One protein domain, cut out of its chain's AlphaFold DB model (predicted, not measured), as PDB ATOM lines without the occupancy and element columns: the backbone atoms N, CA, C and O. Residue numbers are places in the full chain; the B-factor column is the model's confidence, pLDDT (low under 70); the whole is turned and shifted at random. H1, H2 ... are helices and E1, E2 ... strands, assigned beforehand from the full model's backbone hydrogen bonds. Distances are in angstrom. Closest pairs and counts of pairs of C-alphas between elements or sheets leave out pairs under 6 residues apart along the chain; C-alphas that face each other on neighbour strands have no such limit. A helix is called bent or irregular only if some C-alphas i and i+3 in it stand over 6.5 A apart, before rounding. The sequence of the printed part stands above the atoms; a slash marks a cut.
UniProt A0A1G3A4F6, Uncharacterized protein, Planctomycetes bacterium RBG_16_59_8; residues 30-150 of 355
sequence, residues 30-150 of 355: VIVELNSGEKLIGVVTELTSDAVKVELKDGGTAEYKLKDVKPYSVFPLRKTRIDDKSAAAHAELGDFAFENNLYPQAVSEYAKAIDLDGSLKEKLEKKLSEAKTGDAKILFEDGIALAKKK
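This is residues 30 to 150 of the 355 residues of an uncharacterized protein of Planctomycetes bacterium RBG_16_59_8 (UniProt A0A1G3A4F6). A small, strongly twisted sheet of four strands forms one end of the domain, the short helix H1 is next to it, and a three-helix bundle, H2, H3 and H4, forms the other end, joined to the sheet through H1. H4 is by far the longest helix, and its residues 139 to 148 stick out past the rest as a free arm. The printed part has 121 residues, with the strands E1 to E4 followed by the helices H1 to H4. The sheet, in the order E1, E2, E3, E4, is antiparallel throughout, and the class is mixed, helices and strands. The whole is only just loose, close to compact, with a radius of gyration of the C-alphas of 16.6 A, and it is flat, spanning 47 by 45 by 17 A.

E1, residues 30 to 33, E2, residues 39 to 47, E3, residues 51 to 56, and E4, residues 61 to 65, form a meander, each strand the antiparallel neighbour of the one before. E2 bends by 86 degrees at residue 43; its residues 39 to 42 pair with E1, where N 30 and O 42 are 2.8 A apart, within hydrogen-bond range, and its residues 42 to 47 pair with E3, where N 43 and O 55 are 2.8 A apart. Between E3 and E4, N 52 and O 64 are 2.8 A apart. H1, residues 71 to 79, is on the sheet at a height over the sheet of 8.2 A; its closest C-alpha pair with E1 is Val 32 and Ser 73, 5.3 A. H2, residues 87 to 99, touches H1 with residues 93 to 97 alone, closest at the C-alphas of Phe 75 and Ala 97, 6.9 A, at a shallow tilt of 4 degrees, opposite ways. H3, residues 103 to 116, touches H2, closest at the C-alphas of Ala 87 and Ala 113, 4.2 A, at a shallow tilt of 16 degrees, opposite ways. H4, residues 118 to 148, touches H3, closest at the C-alphas of Tyr 103 and Asp 135, 5.0 A, at a shallow tilt of 23 degrees, opposite ways. H2, H3 and H4 are an up and down bundle, each helix running against the one before it. Every O i to N i+4 pair is within hydrogen-bond range in H2 and H3, against 3 of 5 in H1 and 23 of 27 in H4.

E1 begins at C-alpha 30, (89.834, 117.481, 119.468), and E2 is 17.3 A long. H2 is 18.5 A and H3 19.8 A long. H4 measures 43.0 A and ends at C-alpha 148, (110.682, 133.892, 141.195); it is irregular, with C-alphas 119 and 122 at 7.0 A, and has a kink of 60 degrees near residue 125.

The two C-alphas farthest apart are those of Asp 58 and Glu 122, 49.6 A. The printed part has no cut and no long link, and no printed residue is under 70 in pLDDT.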
ATOM      1  N   VAL A  30      88.464 117.336 118.978       85.25
ATOM      2  CA  VAL A  30      89.834 117.481 119.468       85.25
ATOM      3  C   VAL A  30      90.315 118.908 119.232       85.25
ATOM      4  O   VAL A  30      89.973 119.553 118.238       85.25
ATOM      5  N   ILE A  31      91.119 119.406 120.170       87.31
ATOM      6  CA  ILE A  31      91.886 120.635 119.994       87.31
ATOM      7  C   ILE A  31      93.285 120.231 119.536       87.31
ATOM      8  O   ILE A  31      94.043 119.648 120.310       87.31
ATOM      9  N   VAL A  32      93.615 120.531 118.284       88.50
ATOM     10  CA  VAL A  32      94.943 120.298 117.709       88.50
ATOM     11  C   VAL A  32      95.682 121.625 117.695       88.50
ATOM     12  O   VAL A  32      95.279 122.554 117.001       88.50
ATOM     13  N   GLU A  33      96.749 121.740 118.480       91.81
ATOM     14  CA  GLU A  33      97.595 122.931 118.452       91.81
ATOM     15  C   GLU A  33      98.797 122.705 117.539       91.81
ATOM     16  O   GLU A  33      99.542 121.736 117.693       91.81
ATOM     17  N   LEU A  34      98.991 123.611 116.589       92.19
ATOM     18  CA  LEU A  34     100.124 123.607 115.677       92.19
ATOM     19  C   LEU A  34     101.360 124.218 116.341       92.19
ATOM     20  O   LEU A  34     101.269 124.996 117.295       92.19
ATOM     21  N   ASN A  35     102.540 123.929 115.798       90.88
ATOM     22  CA  ASN A  35     103.791 124.545 116.249       90.88
ATOM     23  C   ASN A  35     103.790 126.076 116.088       90.88
ATOM     24  O   ASN A  35     104.486 126.764 116.830       90.88
ATOM     25  N   SER A  36     102.960 126.611 115.184       90.31
ATOM     26  CA  SER A  36     102.700 128.050 115.039       90.31
ATOM     27  C   SER A  36     101.969 128.673 116.240       90.31
ATOM     28  O   SER A  36     101.914 129.894 116.351       90.31
ATOM     29  N   GLY A  37     101.404 127.859 117.140       90.75
ATOM     30  CA  GLY A  37     100.514 128.292 118.222       90.75
ATOM     31  C   GLY A  37      99.045 128.411 117.804       90.75
ATOM     32  O   GLY A  37      98.193 128.695 118.645       90.75
ATOM     33  N   GLU A  38      98.735 128.176 116.527       92.44
ATOM     34  CA  GLU A  38      97.362 128.102 116.035       92.44
ATOM     35  C   GLU A  38      96.636 126.901 116.649       92.44
ATOM     36  O   GLU A  38      97.177 125.796 116.711       92.44
ATOM     37  N   LYS A  39      95.403 127.127 117.110       92.88
ATOM     38  CA  LYS A  39      94.546 126.097 117.699       92.88
ATOM     39  C   LYS A  39      93.413 125.771 116.748       92.88
ATOM     40  O   LYS A  39      92.572 126.620 116.464       92.88
ATOM     41  N   LEU A  40      93.360 124.518 116.339       89.62
ATOM     42  CA  LEU A  40      92.316 123.974 115.492       89.62
ATOM     43  C   LEU A  40      91.334 123.219 116.374       89.62
ATOM     44  O   LEU A  40      91.737 122.396 117.193       89.62
ATOM     45  N   ILE A  41      90.047 123.508 116.217       90.94
ATOM     46  CA  ILE A  41      88.980 122.803 116.927       90.94
ATOM     47  C   ILE A  41      88.145 122.091 115.876       90.94
ATOM     48  O   ILE A  41      87.474 122.747 115.077       90.94
ATOM     49  N   GLY A  42      88.169 120.765 115.895       90.50
ATOM     50  CA  GLY A  42      87.471 119.963 114.901       90.50
ATOM     51  C   GLY A  42      87.446 118.485 115.248       90.50
ATOM     52  O   GLY A  42      87.876 118.082 116.328       90.50
ATOM     53  N   VAL A  43      86.912 117.681 114.341       90.12
ATOM     54  CA  VAL A  43      86.839 116.226 114.481       90.12
ATOM     55  C   VAL A  43      87.971 115.606 113.679       90.12
ATOM     56  O   VAL A  43      88.146 115.923 112.506       90.12
ATOM     57  N   VAL A  44      88.756 114.725 114.298       90.50
ATOM     58  CA  VAL A  44      89.811 114.009 113.573       90.50
ATOM     59  C   VAL A  44      89.173 112.933 112.703       90.50
ATOM     60  O   VAL A  44      88.693 111.920 113.206       90.50
ATOM     61  N   THR A  45      89.174 113.155 111.391       88.62
ATOM     62  CA  THR A  45      88.589 112.234 110.408       88.62
ATOM     63  C   THR A  45      89.588 111.175 109.962       88.62
ATOM     64  O   THR A  45      89.216 110.026 109.746       88.62
ATOM     65  N   GLU A  46      90.872 111.530 109.893       88.06
ATOM     66  CA  GLU A  46      91.953 110.621 109.525       88.06
ATOM     67  C   GLU A  46      93.213 110.951 110.332       88.06
ATOM     68  O   GLU A  46      93.502 112.104 110.636       88.06
ATOM     69  N   LEU A  47      93.987 109.934 110.690       87.75
ATOM     70  CA  LEU A  47      95.315 110.098 111.278       87.75
ATOM     71  C   LEU A  47      96.176 108.987 110.691       87.75
ATOM     72  O   LEU A  47      95.817 107.815 110.743       87.75
ATOM     73  N   THR A  48      97.282 109.350 110.081       87.81
ATOM     74  CA  THR A  48      98.248 108.416 109.511       87.81
ATOM     75  C   THR A  48      99.507 108.435 110.376       87.81
ATOM     76  O   THR A  48      99.562 109.075 111.432       87.81
ATOM     77  N   SER A  49     100.547 107.715 109.958       82.44
ATOM     78  CA  SER A  49     101.861 107.790 110.604       82.44
ATOM     79  C   SER A  49     102.505 109.180 110.500       82.44
ATOM     80  O   SER A  49     103.368 109.506 111.315       82.44
ATOM     81  N   ASP A  50     102.103 109.989 109.515       89.69
ATOM     82  CA  ASP A  50     102.757 111.242 109.131       89.69
ATOM     83  C   ASP A  50     101.846 112.478 109.131       89.69
ATOM     84  O   ASP A  50     102.369 113.592 109.212       89.69
ATOM     85  N   ALA A  51     100.521 112.318 109.107       92.56
ATOM     86  CA  ALA A  51      99.565 113.415 109.021       92.56
ATOM     87  C   ALA A  51      98.297 113.187 109.858       92.56
ATOM     88  O   ALA A  51      97.960 112.071 110.246       92.56
ATOM     89  N   VAL A  52      97.583 114.275 110.142       91.44
ATOM     90  CA  VAL A  52      96.246 114.283 110.738       91.44
ATOM     91  C   VAL A  52      95.318 115.124 109.867       91.44
ATOM     92  O   VAL A  52      95.651 116.258 109.525       91.44
ATOM     93  N   LYS A  53      94.152 114.575 109.521       93.06
ATOM     94  CA  LYS A  53      93.053 115.309 108.893       93.06
ATOM     95  C   LYS A  53      92.003 115.647 109.932       93.06
ATOM     96  O   LYS A  53      91.548 114.785 110.688       93.06
ATOM     97  N   VAL A  54      91.629 116.916 109.954       92.00
ATOM     98  CA  VAL A  54      90.661 117.481 110.884       92.00
ATOM     99  C   VAL A  54      89.541 118.124 110.078       92.00
ATOM    100  O   VAL A  54      89.791 118.970 109.220       92.00
ATOM    101  N   GLU A  55      88.306 117.730 110.358       93.38
ATOM    102  CA  GLU A  55      87.105 118.425 109.904       93.38
ATOM    103  C   GLU A  55      86.804 119.570 110.878       93.38
ATOM    104  O   GLU A  55      86.557 119.360 112.069       93.38
ATOM    105  N   LEU A  56      86.903 120.795 110.379       92.88
ATOM    106  CA  LEU A  56      86.702 122.038 111.108       92.88
ATOM    107  C   LEU A  56      85.207 122.319 111.307       92.88
ATOM    108  O   LEU A  56      84.339 121.798 110.610       92.88
ATOM    109  N   LYS A  57      84.887 123.194 112.266       87.44
ATOM    110  CA  LYS A  57      83.493 123.542 112.608       87.44
ATOM    111  C   LYS A  57      82.694 124.185 111.472       87.44
ATOM    112  O   LYS A  57      81.468 124.151 111.517       87.44
ATOM    113  N   ASP A  58      83.363 124.808 110.511       89.62
ATOM    114  CA  ASP A  58      82.748 125.414 109.327       89.62
ATOM    115  C   ASP A  58      82.491 124.399 108.198       89.62
ATOM    116  O   ASP A  58      82.026 124.780 107.125       89.62
ATOM    117  N   GLY A  59      82.762 123.110 108.441       89.38
ATOM    118  CA  GLY A  59      82.639 122.032 107.461       89.38
ATOM    119  C   GLY A  59      83.839 121.921 106.518       89.38
ATOM    120  O   GLY A  59      83.832 121.072 105.628       89.38
ATOM    121  N   GLY A  60      84.871 122.758 106.686       92.88
ATOM    122  CA  GLY A  60      86.130 122.624 105.963       92.88
ATOM    123  C   GLY A  60      86.955 121.442 106.472       92.88
ATOM    124  O   GLY A  60      86.887 121.074 107.640       92.88
ATOM    125  N   THR A  61      87.786 120.853 105.615       92.94
ATOM    126  CA  THR A  61      88.768 119.834 106.021       92.94
ATOM    127  C   THR A  61      90.175 120.384 105.883       92.94
ATOM    128  O   THR A  61      90.504 120.966 104.848       92.94
ATOM    129  N   ALA A  62      91.020 120.150 106.881       92.12
ATOM    130  CA  ALA A  62      92.418 120.549 106.857       92.12
ATOM    131  C   ALA A  62      93.326 119.371 107.227       92.12
ATOM    132  O   ALA A  62      93.017 118.590 108.125       92.12
ATOM    133  N   GLU A  63      94.445 119.243 106.517       94.31
ATOM    134  CA  GLU A  63      95.443 118.195 106.721       94.31
ATOM    135  C   GLU A  63      96.756 118.813 107.192       94.31
ATOM    136  O   GLU A  63      97.278 119.739 106.570       94.31
ATOM    137  N   TYR A  64      97.307 118.277 108.279       93.31
ATOM    138  CA  TYR A  64      98.555 118.755 108.865       93.31
ATOM    139  C   TYR A  64      99.511 117.598 109.070       93.31
ATOM    140  O   TYR A  64      99.126 116.547 109.584       93.31
ATOM    141  N   LYS A  65     100.785 117.798 108.732       93.12
ATOM    142  CA  LYS A  65     101.813 116.808 109.055       93.12
ATOM    143  C   LYS A  65     102.018 116.787 110.563       93.12
ATOM    144  O   LYS A  65     102.117 117.840 111.185       93.12
ATOM    145  N   LEU A  66     102.164 115.606 111.158       88.62
ATOM    146  CA  LEU A  66     102.325 115.460 112.609       88.62
ATOM    147  C   LEU A  66     103.549 116.198 113.155       88.62
ATOM    148  O   LEU A  66     103.524 116.642 114.296       88.62
ATOM    149  N   LYS A  67     104.591 116.382 112.337       90.50
ATOM    150  CA  LYS A  67     105.767 117.194 112.689       90.50
ATOM    151  C   LYS A  67     105.453 118.684 112.881       90.50
ATOM    152  O   LYS A  67     106.219 119.372 113.545       90.50
ATOM    153  N   ASP A  68     104.361 119.170 112.291       93.44
ATOM    154  CA  ASP A  68     103.899 120.559 112.368       93.44
ATOM    155  C   ASP A  68     102.862 120.747 113.495       93.44
ATOM    156  O   ASP A  68     102.465 121.871 113.806       93.44
ATOM    157  N   VAL A  69     102.452 119.647 114.136       93.06
ATOM    158  CA  VAL A  69     101.528 119.610 115.269       93.06
ATOM    159  C   VAL A  69     102.318 119.489 116.569       93.06
ATOM    160  O   VAL A  69     103.278 118.722 116.659       93.06
ATOM    161  N   LYS A  70     101.900 120.205 117.616       94.31
ATOM    162  CA  LYS A  70     102.558 120.102 118.917       94.31
ATOM    163  C   LYS A  70     102.421 118.683 119.474       94.31
ATOM    164  O   LYS A  70     101.309 118.143 119.505       94.31
ATOM    165  N   PRO A  71     103.496 118.090 120.019       94.06
ATOM    166  CA  PRO A  71     103.473 116.691 120.439       94.06
ATOM    167  C   PRO A  71     102.389 116.333 121.460       94.06
ATOM    168  O   PRO A  71     101.824 115.242 121.391       94.06
ATOM    169  N   TYR A  72     102.032 117.242 122.375       92.94
ATOM    170  CA  TYR A  72     100.962 116.978 123.346       92.94
ATOM    171  C   TYR A  72      99.572 116.864 122.705       92.94
ATOM    172  O   TYR A  72      98.689 116.268 123.310       92.94
ATOM    173  N   SER A  73      99.363 117.433 121.511       92.31
ATOM    174  CA  SER A  73      98.123 117.261 120.742       92.31
ATOM    175  C   SER A  73      98.134 115.935 119.979       92.31
ATOM    176  O   SER A  73      97.102 115.290 119.840       92.31
ATOM    177  N   VAL A  74      99.312 115.484 119.533       92.44
ATOM    178  CA  VAL A  74      99.485 114.203 118.825       92.44
ATOM    179  C   VAL A  74      99.364 113.004 119.771       92.44
ATOM    180  O   VAL A  74      98.786 111.984 119.403       92.44
ATOM    181  N   PHE A  75      99.883 113.110 120.997       94.75
ATOM    182  CA  PHE A  75      99.869 112.023 121.979       94.75
ATOM    183  C   PHE A  75      98.479 111.389 122.215       94.75
ATOM    184  O   PHE A  75      98.355 110.177 122.026       94.75
ATOM    185  N   PRO A  76      97.418 112.140 122.586       92.25
ATOM    186  CA  PRO A  76      96.098 111.555 122.827       92.25
ATOM    187  C   PRO A  76      95.504 110.919 121.564       92.25
ATOM    188  O   PRO A  76      94.854 109.882 121.653       92.25
ATOM    189  N   LEU A  77      95.790 111.477 120.383       90.38
ATOM    190  CA  LEU A  77      95.361 110.915 119.102       90.38
ATOM    191  C   LEU A  77      96.016 109.562 118.805       90.38
ATOM    192  O   LEU A  77      95.368 108.661 118.280       90.38
ATOM    193  N   ARG A  78      97.296 109.396 119.154       91.06
ATOM    194  CA  ARG A  78      97.977 108.097 119.054       91.06
ATOM    195  C   ARG A  78      97.441 107.108 120.087       91.06
ATOM    196  O   ARG A  78      97.198 105.949 119.756       91.06
ATOM    197  N   LYS A  79      97.193 107.572 121.315       93.56
ATOM    198  CA  LYS A  79      96.709 106.745 122.429       93.56
ATOM    199  C   LYS A  79      95.375 106.053 122.151       93.56
ATOM    200  O   LYS A  79      95.181 104.917 122.558       93.56
ATOM    201  N   THR A  80      94.460 106.696 121.439       89.56
ATOM    202  CA  THR A  80      93.152 106.102 121.107       89.56
ATOM    203  C   THR A  80      93.227 104.993 120.051       89.56
ATOM    204  O   THR A  80      92.258 104.259 119.837       89.56
ATOM    205  N   ARG A  81      94.369 104.846 119.371       86.88
ATOM    206  CA  ARG A  81      94.542 103.892 118.268       86.88
ATOM    207  C   ARG A  81      95.326 102.650 118.626       86.88
ATOM    208  O   ARG A  81      95.175 101.648 117.929       86.88
ATOM    209  N   ILE A  82      96.121 102.706 119.687       92.25
ATOM    210  CA  ILE A  82      96.827 101.528 120.173       92.25
ATOM    211  C   ILE A  82      95.841 100.503 120.752       92.25
ATOM    212  O   ILE A  82      94.733 100.843 121.174       92.25
ATOM    213  N   ASP A  83      96.230  99.231 120.729       93.44
ATOM    214  CA  ASP A  83      95.545  98.197 121.502       93.44
ATOM    215  C   ASP A  83      95.941  98.344 122.975       93.44
ATOM    216  O   ASP A  83      97.113  98.199 123.317       93.44
ATOM    217  N   ASP A  84      94.959  98.613 123.837       94.19
ATOM    218  CA  ASP A  84      95.153  98.856 125.273       94.19
ATOM    219  C   ASP A  84      95.689  97.628 126.040       94.19
ATOM    220  O   ASP A  84      96.081  97.730 127.203       94.19
ATOM    221  N   LYS A  85      95.691  96.452 125.394       96.38
ATOM    222  CA  LYS A  85      96.269  95.204 125.915       96.38
ATOM    223  C   LYS A  85      97.646  94.885 125.330       96.38
ATOM    224  O   LYS A  85      98.279  93.925 125.764       96.38
ATOM    225  N   SER A  86      98.119  95.664 124.357       97.56
ATOM    226  CA  SER A  86      99.412  95.443 123.718       97.56
ATOM    227  C   SER A  86     100.520  96.177 124.470       97.56
ATOM    228  O   SER A  86     100.670  97.396 124.365       97.56
ATOM    229  N   ALA A  87     101.346  95.420 125.195       97.38
ATOM    230  CA  ALA A  87     102.505  95.960 125.905       97.38
ATOM    231  C   ALA A  87     103.479  96.696 124.961       97.38
ATOM    232  O   ALA A  87     103.967  97.777 125.287       97.38
ATOM    233  N   ALA A  88     103.709  96.152 123.760       96.75
ATOM    234  CA  ALA A  88     104.561  96.773 122.747       96.75
ATOM    235  C   ALA A  88     104.012  98.129 122.276       96.75
ATOM    236  O   ALA A  88     104.771  99.091 122.177       96.75
ATOM    237  N   ALA A  89     102.696  98.238 122.062       96.69
ATOM    238  CA  ALA A  89     102.082  99.488 121.619       96.69
ATOM    239  C   ALA A  89     102.152 100.585 122.699       96.69
ATOM    240  O   ALA A  89     102.413 101.747 122.386       96.69
ATOM    241  N   HIS A  90     101.994 100.220 123.977       98.06
ATOM    242  CA  HIS A  90     102.245 101.137 125.094       98.06
ATOM    243  C   HIS A  90     103.721 101.556 125.183       98.06
ATOM    244  O   HIS A  90     104.009 102.726 125.427       98.06
ATOM    245  N   ALA A  91     104.665 100.645 124.928       97.88
ATOM    246  CA  ALA A  91     106.089 100.975 124.921       97.88
ATOM    247  C   ALA A  91     106.442 101.978 123.806       97.88
ATOM    248  O   ALA A  91     107.132 102.958 124.067       97.88
ATOM    249  N   GLU A  92     105.920 101.780 122.591       96.81
ATOM    250  CA  GLU A  92     106.103 102.701 121.458       96.81
ATOM    251  C   GLU A  92     105.466 104.075 121.710       96.81
ATOM    252  O   GLU A  92     106.033 105.113 121.361       96.81
ATOM    253  N   LEU A  93     104.293 104.107 122.350       96.88
ATOM    254  CA  LEU A  93     103.658 105.360 122.749       96.88
ATOM    255  C   LEU A  93     104.468 106.083 123.840       96.88
ATOM    256  O   LEU A  93     104.559 107.314 123.825       96.88
ATOM    257  N   GLY A  94     105.085 105.325 124.753       97.81
ATOM    258  CA  GLY A  94     106.040 105.829 125.736       97.81
ATOM    259  C   GLY A  94     107.299 106.411 125.092       97.81
ATOM    260  O   GLY A  94     107.707 107.508 125.472       97.81
ATOM    261  N   ASP A  95     107.852 105.741 124.078       97.62
ATOM    262  CA  ASP A  95     109.001 106.216 123.292       97.62
ATOM    263  C   ASP A  95     108.676 107.545 122.607       97.62
ATOM    264  O   ASP A  95     109.391 108.531 122.790       97.62
ATOM    265  N   PHE A  96     107.529 107.614 121.926       96.00
ATOM    266  CA  PHE A  96     107.042 108.855 121.328       96.00
ATOM    267  C   PHE A  96     106.913 109.979 122.366       96.00
ATOM    268  O   PHE A  96     107.349 111.107 122.125       96.00
ATOM    269  N   ALA A  97     106.317 109.696 123.527       97.75
ATOM    270  CA  ALA A  97     106.169 110.684 124.588       97.75
ATOM    271  C   ALA A  97     107.530 111.152 125.125       97.75
ATOM    272  O   ALA A  97     107.735 112.350 125.322       97.75
ATOM    273  N   PHE A  98     108.472 110.231 125.319       97.56
ATOM    274  CA  PHE A  98     109.807 110.518 125.832       97.56
ATOM    275  C   PHE A  98     110.616 111.399 124.876       97.56
ATOM    276  O   PHE A  98     111.120 112.442 125.287       97.56
ATOM    277  N   GLU A  99     110.664 111.040 123.590       96.56
ATOM    278  CA  GLU A  99     111.360 111.804 122.542       96.56
ATOM    279  C   GLU A  99     110.826 113.237 122.402       96.56
ATOM    280  O   GLU A  99     111.548 114.148 122.001       96.56
ATOM    281  N   ASN A 100     109.565 113.452 122.783       95.12
ATOM    282  CA  ASN A 100     108.895 114.744 122.720       95.12
ATOM    283  C   ASN A 100     108.800 115.468 124.077       95.12
ATOM    284  O   ASN A 100     108.026 116.417 124.210       95.12
ATOM    285  N   ASN A 101     109.585 115.057 125.082       95.81
ATOM    286  CA  ASN A 101     109.603 115.631 126.439       95.81
ATOM    287  C   ASN A 101     108.245 115.598 127.173       95.81
ATOM    288  O   ASN A 101     108.026 116.337 128.133       95.81
ATOM    289  N   LEU A 102     107.325 114.724 126.761       96.75
ATOM    290  CA  LEU A 102     106.056 114.457 127.440       96.75
ATOM    291  C   LEU A 102     106.286 113.436 128.562       96.75
ATOM    292  O   LEU A 102     105.718 112.344 128.578       96.75
ATOM    293  N   TYR A 103     107.184 113.767 129.489       97.62
ATOM    294  CA  TYR A 103     107.660 112.837 130.508       97.62
ATOM    295  C   TYR A 103     106.563 112.247 131.413       97.62
ATOM    296  O   TYR A 103     106.615 111.037 131.645       97.62
ATOM    297  N   PRO A 104     105.538 112.996 131.883       96.31
ATOM    298  CA  PRO A 104     104.432 112.398 132.636       96.31
ATOM    299  C   PRO A 104     103.734 111.273 131.867       96.31
ATOM    300  O   PRO A 104     103.410 110.229 132.436       96.31
ATOM    301  N   GLN A 105     103.510 111.492 130.570       97.62
ATOM    302  CA  GLN A 105     102.889 110.532 129.673       97.62
ATOM    303  C   GLN A 105     103.816 109.337 129.444       97.62
ATOM    304  O   GLN A 105     103.382 108.204 129.618       97.62
ATOM    305  N   ALA A 106     105.100 109.573 129.161       98.25
ATOM    306  CA  ALA A 106     106.089 108.511 128.985       98.25
ATOM    307  C   ALA A 106     106.175 107.593 130.217       98.25
ATOM    308  O   ALA A 106     106.129 106.374 130.084       98.25
ATOM    309  N   VAL A 107     106.216 108.168 131.428       97.81
ATOM    310  CA  VAL A 107     106.202 107.406 132.690       97.81
ATOM    311  C   VAL A 107     104.962 106.517 132.789       97.81
ATOM    312  O   VAL A 107     105.083 105.352 133.166       97.81
ATOM    313  N   SER A 108     103.784 107.049 132.447       97.50
ATOM    314  CA  SER A 108     102.528 106.296 132.492       97.50
ATOM    315  C   SER A 108     102.507 105.140 131.490       97.50
ATOM    316  O   SER A 108     102.074 104.046 131.842       97.50
ATOM    317  N   GLU A 109     102.943 105.375 130.252       98.25
ATOM    318  CA  GLU A 109     102.867 104.373 129.184       98.25
ATOM    319  C   GLU A 109     103.936 103.281 129.344       98.25
ATOM    320  O   GLU A 109     103.623 102.101 129.203       98.25
ATOM    321  N   TYR A 110     105.165 103.626 129.755       98.44
ATOM    322  CA  TYR A 110     106.176 102.617 130.089       98.44
ATOM    323  C   TYR A 110     105.767 101.753 131.282       98.44
ATOM    324  O   TYR A 110     105.962 100.541 131.242       98.44
ATOM    325  N   ALA A 111     105.193 102.348 132.337       97.69
ATOM    326  CA  ALA A 111     104.700 101.581 133.479       97.69
ATOM    327  C   ALA A 111     103.608 100.593 133.046       97.69
ATOM    328  O   ALA A 111     103.691  99.412 133.366       97.69
ATOM    329  N   LYS A 112     102.654 101.047 132.224       97.94
ATOM    330  CA  LYS A 112     101.595 100.185 131.691       97.94
ATOM    331  C   LYS A 112     102.133  99.061 130.799       97.94
ATOM    332  O   LYS A 112     101.657  97.936 130.898       97.94
ATOM    333  N   ALA A 113     103.135  99.333 129.962       98.19
ATOM    334  CA  ALA A 113     103.790  98.304 129.155       98.19
ATOM    335  C   ALA A 113     104.442  97.213 130.024       98.19
ATOM    336  O   ALA A 113     104.285  96.031 129.733       98.19
ATOM    337  N   ILE A 114     105.126  97.604 131.106       97.94
ATOM    338  CA  ILE A 114     105.746  96.673 132.063       97.94
ATOM    339  C   ILE A 114     104.685  95.871 132.829       97.94
ATOM    340  O   ILE A 114     104.871  94.678 133.054       97.94
ATOM    341  N   ASP A 115     103.574  96.505 133.211       97.81
ATOM    342  CA  ASP A 115     102.469  95.836 133.909       97.81
ATOM    343  C   ASP A 115     101.771  94.790 133.020       97.81
ATOM    344  O   ASP A 115     101.344  93.745 133.513       97.81
ATOM    345  N   LEU A 116     101.663  95.056 131.713       97.75
ATOM    346  CA  LEU A 116     101.091  94.126 130.731       97.75
ATOM    347  C   LEU A 116     102.051  92.985 130.366       97.75
ATOM    348  O   LEU A 116     101.604  91.855 130.172       97.75
ATOM    349  N   ASP A 117     103.352  93.269 130.266       97.44
ATOM    350  CA  ASP A 117     104.395  92.283 129.974       97.44
ATOM    351  C   ASP A 117     105.662  92.548 130.803       97.44
ATOM    352  O   ASP A 117     106.533  93.350 130.451       97.44
ATOM    353  N   GLY A 118     105.794  91.800 131.901       96.25
ATOM    354  CA  GLY A 118     106.928  91.912 132.817       96.25
ATOM    355  C   GLY A 118     108.287  91.581 132.190       96.25
ATOM    356  O   GLY A 118     109.311  92.003 132.731       96.25
ATOM    357  N   SER A 119     108.333  90.885 131.044       96.62
ATOM    358  CA  SER A 119     109.592  90.617 130.330       96.62
ATOM    359  C   SER A 119     110.220  91.892 129.754       96.62
ATOM    360  O   SER A 119     111.438  91.970 129.588       96.62
ATOM    361  N   LEU A 120     109.415  92.938 129.530       95.69
ATOM    362  CA  LEU A 120     109.886  94.241 129.066       95.69
ATOM    363  C   LEU A 120     110.560  95.066 130.166       95.69
ATOM    364  O   LEU A 120     111.176  96.086 129.848       95.69
ATOM    365  N   LYS A 121     110.471  94.652 131.439       95.81
ATOM    366  CA  LYS A 121     110.992  95.417 132.577       95.81
ATOM    367  C   LYS A 121     112.459  95.787 132.394       95.81
ATOM    368  O   LYS A 121     112.776  96.967 132.429       95.81
ATOM    369  N   GLU A 122     113.331  94.823 132.117       94.69
ATOM    370  CA  GLU A 122     114.775  95.072 131.976       94.69
ATOM    371  C   GLU A 122     115.085  96.071 130.843       94.69
ATOM    372  O   GLU A 122     115.951  96.936 130.974       94.69
ATOM    373  N   LYS A 123     114.313  96.016 129.748       95.31
ATOM    374  CA  LYS A 123     114.463  96.915 128.594       95.31
ATOM    375  C   LYS A 123     113.942  98.328 128.874       95.31
ATOM    376  O   LYS A 123     114.543  99.304 128.423       95.31
ATOM    377  N   LEU A 124     112.804  98.444 129.559       97.25
ATOM    378  CA  LEU A 124     112.096  99.712 129.756       97.25
ATOM    379  C   LEU A 124     112.449 100.411 131.070       97.25
ATOM    380  O   LEU A 124     112.222 101.610 131.180       97.25
ATOM    381  N   GLU A 125     113.042  99.725 132.044       95.31
ATOM    382  CA  GLU A 125     113.364 100.285 133.362       95.31
ATOM    383  C   GLU A 125     114.311 101.485 133.267       95.31
ATOM    384  O   GLU A 125     114.074 102.511 133.909       95.31
ATOM    385  N   LYS A 126     115.314 101.418 132.381       95.88
ATOM    386  CA  LYS A 126     116.196 102.558 132.100       95.88
ATOM    387  C   LYS A 126     115.417 103.752 131.534       95.88
ATOM    388  O   LYS A 126     115.519 104.850 132.076       95.88
ATOM    389  N   LYS A 127     114.595 103.532 130.500       97.38
ATOM    390  CA  LYS A 127     113.775 104.586 129.870       97.38
ATOM    391  C   LYS A 127     112.758 105.179 130.846       97.38
ATOM    392  O   LYS A 127     112.570 106.390 130.890       97.38
ATOM    393  N   LEU A 128     112.138 104.342 131.676       96.94
ATOM    394  CA  LEU A 128     111.227 104.762 132.735       96.94
ATOM    395  C   LEU A 128     111.956 105.628 133.767       96.94
ATOM    396  O   LEU A 128     111.440 106.673 134.146       96.94
ATOM    397  N   SER A 129     113.152 105.234 134.207       95.94
ATOM    398  CA  SER A 129     113.966 106.023 135.141       95.94
ATOM    399  C   SER A 129     114.369 107.383 134.555       95.94
ATOM    400  O   SER A 129     114.266 108.412 135.229       95.94
ATOM    401  N   GLU A 130     114.775 107.414 133.284       96.50
ATOM    402  CA  GLU A 130     115.081 108.652 132.560       96.50
ATOM    403  C   GLU A 130     113.836 109.540 132.429       96.50
ATOM    404  O   GLU A 130     113.900 110.733 132.724       96.50
ATOM    405  N   ALA A 131     112.676 108.962 132.094       97.56
ATOM    406  CA  ALA A 131     111.413 109.690 132.000       97.56
ATOM    407  C   ALA A 131     110.979 110.270 133.355       97.56
ATOM    408  O   ALA A 131     110.581 111.430 133.433       97.56
ATOM    409  N   LYS A 132     111.108 109.502 134.445       97.44
ATOM    410  CA  LYS A 132     110.846 109.989 135.811       97.44
ATOM    411  C   LYS A 132     111.762 111.160 136.170       97.44
ATOM    412  O   LYS A 132     111.300 112.140 136.746       97.44
ATOM    413  N   THR A 133     113.039 111.078 135.796       97.00
ATOM    414  CA  THR A 133     114.013 112.160 136.012       97.00
ATOM    415  C   THR A 133     113.657 113.409 135.200       97.00
ATOM    416  O   THR A 133     113.732 114.517 135.728       97.00
ATOM    417  N   GLY A 134     113.216 113.238 133.949       96.62
ATOM    418  CA  GLY A 134     112.735 114.323 133.093       96.62
ATOM    419  C   GLY A 134     111.499 115.032 133.655       96.62
ATOM    420  O   GLY A 134     111.485 116.259 133.723       96.62
ATOM    421  N   ASP A 135     110.490 114.290 134.126       97.12
ATOM    422  CA  ASP A 135     109.295 114.903 134.733       97.12
ATOM    423  C   ASP A 135     109.636 115.620 136.051       97.12
ATOM    424  O   ASP A 135     109.215 116.755 136.280       97.12
ATOM    425  N   ALA A 136     110.469 115.000 136.896       97.94
ATOM    426  CA  ALA A 136     110.954 115.619 138.129       97.94
ATOM    427  C   ALA A 136     111.680 116.947 137.855       97.94
ATOM    428  O   ALA A 136     111.432 117.931 138.555       97.94
ATOM    429  N   LYS A 137     112.517 116.997 136.807       97.62
ATOM    430  CA  LYS A 137     113.201 118.217 136.363       97.62
ATOM    431  C   LYS A 137     112.214 119.319 135.988       97.62
ATOM    432  O   LYS A 137     112.344 120.431 136.491       97.62
ATOM    433  N   ILE A 138     111.234 119.020 135.131       96.94
ATOM    434  CA  ILE A 138     110.247 120.013 134.677       96.94
ATOM    435  C   ILE A 138     109.451 120.557 135.865       96.94
ATOM    436  O   ILE A 138     109.313 121.769 136.011       96.94
ATOM    437  N   LEU A 139     108.960 119.681 136.749       97.69
ATOM    438  CA  LEU A 139     108.213 120.098 137.939       97.69
ATOM    439  C   LEU A 139     109.058 120.972 138.873       97.69
ATOM    440  O   LEU A 139     108.544 121.946 139.427       97.69
ATOM    441  N   PHE A 140     110.338 120.635 139.035       98.31
ATOM    442  CA  PHE A 140     111.274 121.428 139.821       98.31
ATOM    443  C   PHE A 140     111.490 122.813 139.197       98.31
ATOM    444  O   PHE A 140     111.258 123.820 139.863       98.31
ATOM    445  N   GLU A 141     111.852 122.884 137.914       97.75
ATOM    446  CA  GLU A 141     112.099 124.142 137.196       97.75
ATOM    447  C   GLU A 141     110.861 125.055 137.170       97.75
ATOM    448  O   GLU A 141     110.978 126.258 137.431       97.75
ATOM    449  N   ASP A 142     109.672 124.484 136.956       97.75
ATOM    450  CA  ASP A 142     108.385 125.174 137.086       97.75
ATOM    451  C   ASP A 142     108.211 125.778 138.485       97.75
ATOM    452  O   ASP A 142     107.843 126.947 138.625       97.75
ATOM    453  N   GLY A 143     108.484 124.990 139.531       98.00
ATOM    454  CA  GLY A 143     108.407 125.432 140.922       98.00
ATOM    455  C   GLY A 143     109.317 126.630 141.200       98.00
ATOM    456  O   GLY A 143     108.870 127.632 141.763       98.00
ATOM    457  N   ILE A 144     110.563 126.582 140.722       98.44
ATOM    458  CA  ILE A 144     111.516 127.695 140.842       98.44
ATOM    459  C   ILE A 144     111.047 128.926 140.062       98.44
ATOM    460  O   ILE A 144     111.135 130.055 140.559       98.44
ATOM    461  N   ALA A 145     110.528 128.745 138.847       98.25
ATOM    462  CA  ALA A 145     110.011 129.846 138.041       98.25
ATOM    463  C   ALA A 145     108.811 130.538 138.714       98.25
ATOM    464  O   ALA A 145     108.734 131.770 138.721       98.25
ATOM    465  N   LEU A 146     107.902 129.770 139.322       98.31
ATOM    466  CA  LEU A 146     106.762 130.287 140.085       98.31
ATOM    467  C   LEU A 146     107.215 131.039 141.342       98.31
ATOM    468  O   LEU A 146     106.720 132.137 141.609       98.31
ATOM    469  N   ALA A 147     108.209 130.516 142.066       97.94
ATOM    470  CA  ALA A 147     108.785 131.189 143.228       97.94
ATOM    471  C   ALA A 147     109.393 132.551 142.849       97.94
ATOM    472  O   ALA A 147     109.113 133.557 143.503       97.94
ATOM    473  N   LYS A 148     110.135 132.627 141.733       97.75
ATOM    474  CA  LYS A 148     110.682 133.892 141.195       97.75
ATOM    475  C   LYS A 148     109.592 134.901 140.824       97.75
ATOM    476  O   LYS A 148     109.773 136.102 141.010       97.75
ATOM    477  N   LYS A 149     108.441 134.422 140.342       98.06
ATOM    478  CA  LYS A 149     107.247 135.238 140.059       98.06
ATOM    479  C   LYS A 149     106.434 135.587 141.312       98.06
ATOM    480  O   LYS A 149     105.384 136.211 141.191       98.06
ATOM    481  N   LYS A 150     106.906 135.211 142.508       97.50
ATOM    482  CA  LYS A 150     106.214 135.378 143.797       97.50
ATOM    483  C   LYS A 150     104.877 134.628 143.882       97.50
ATOM    484  O   LYS A 150     104.040 134.945 144.724       97.50
TER     485      LYS A 150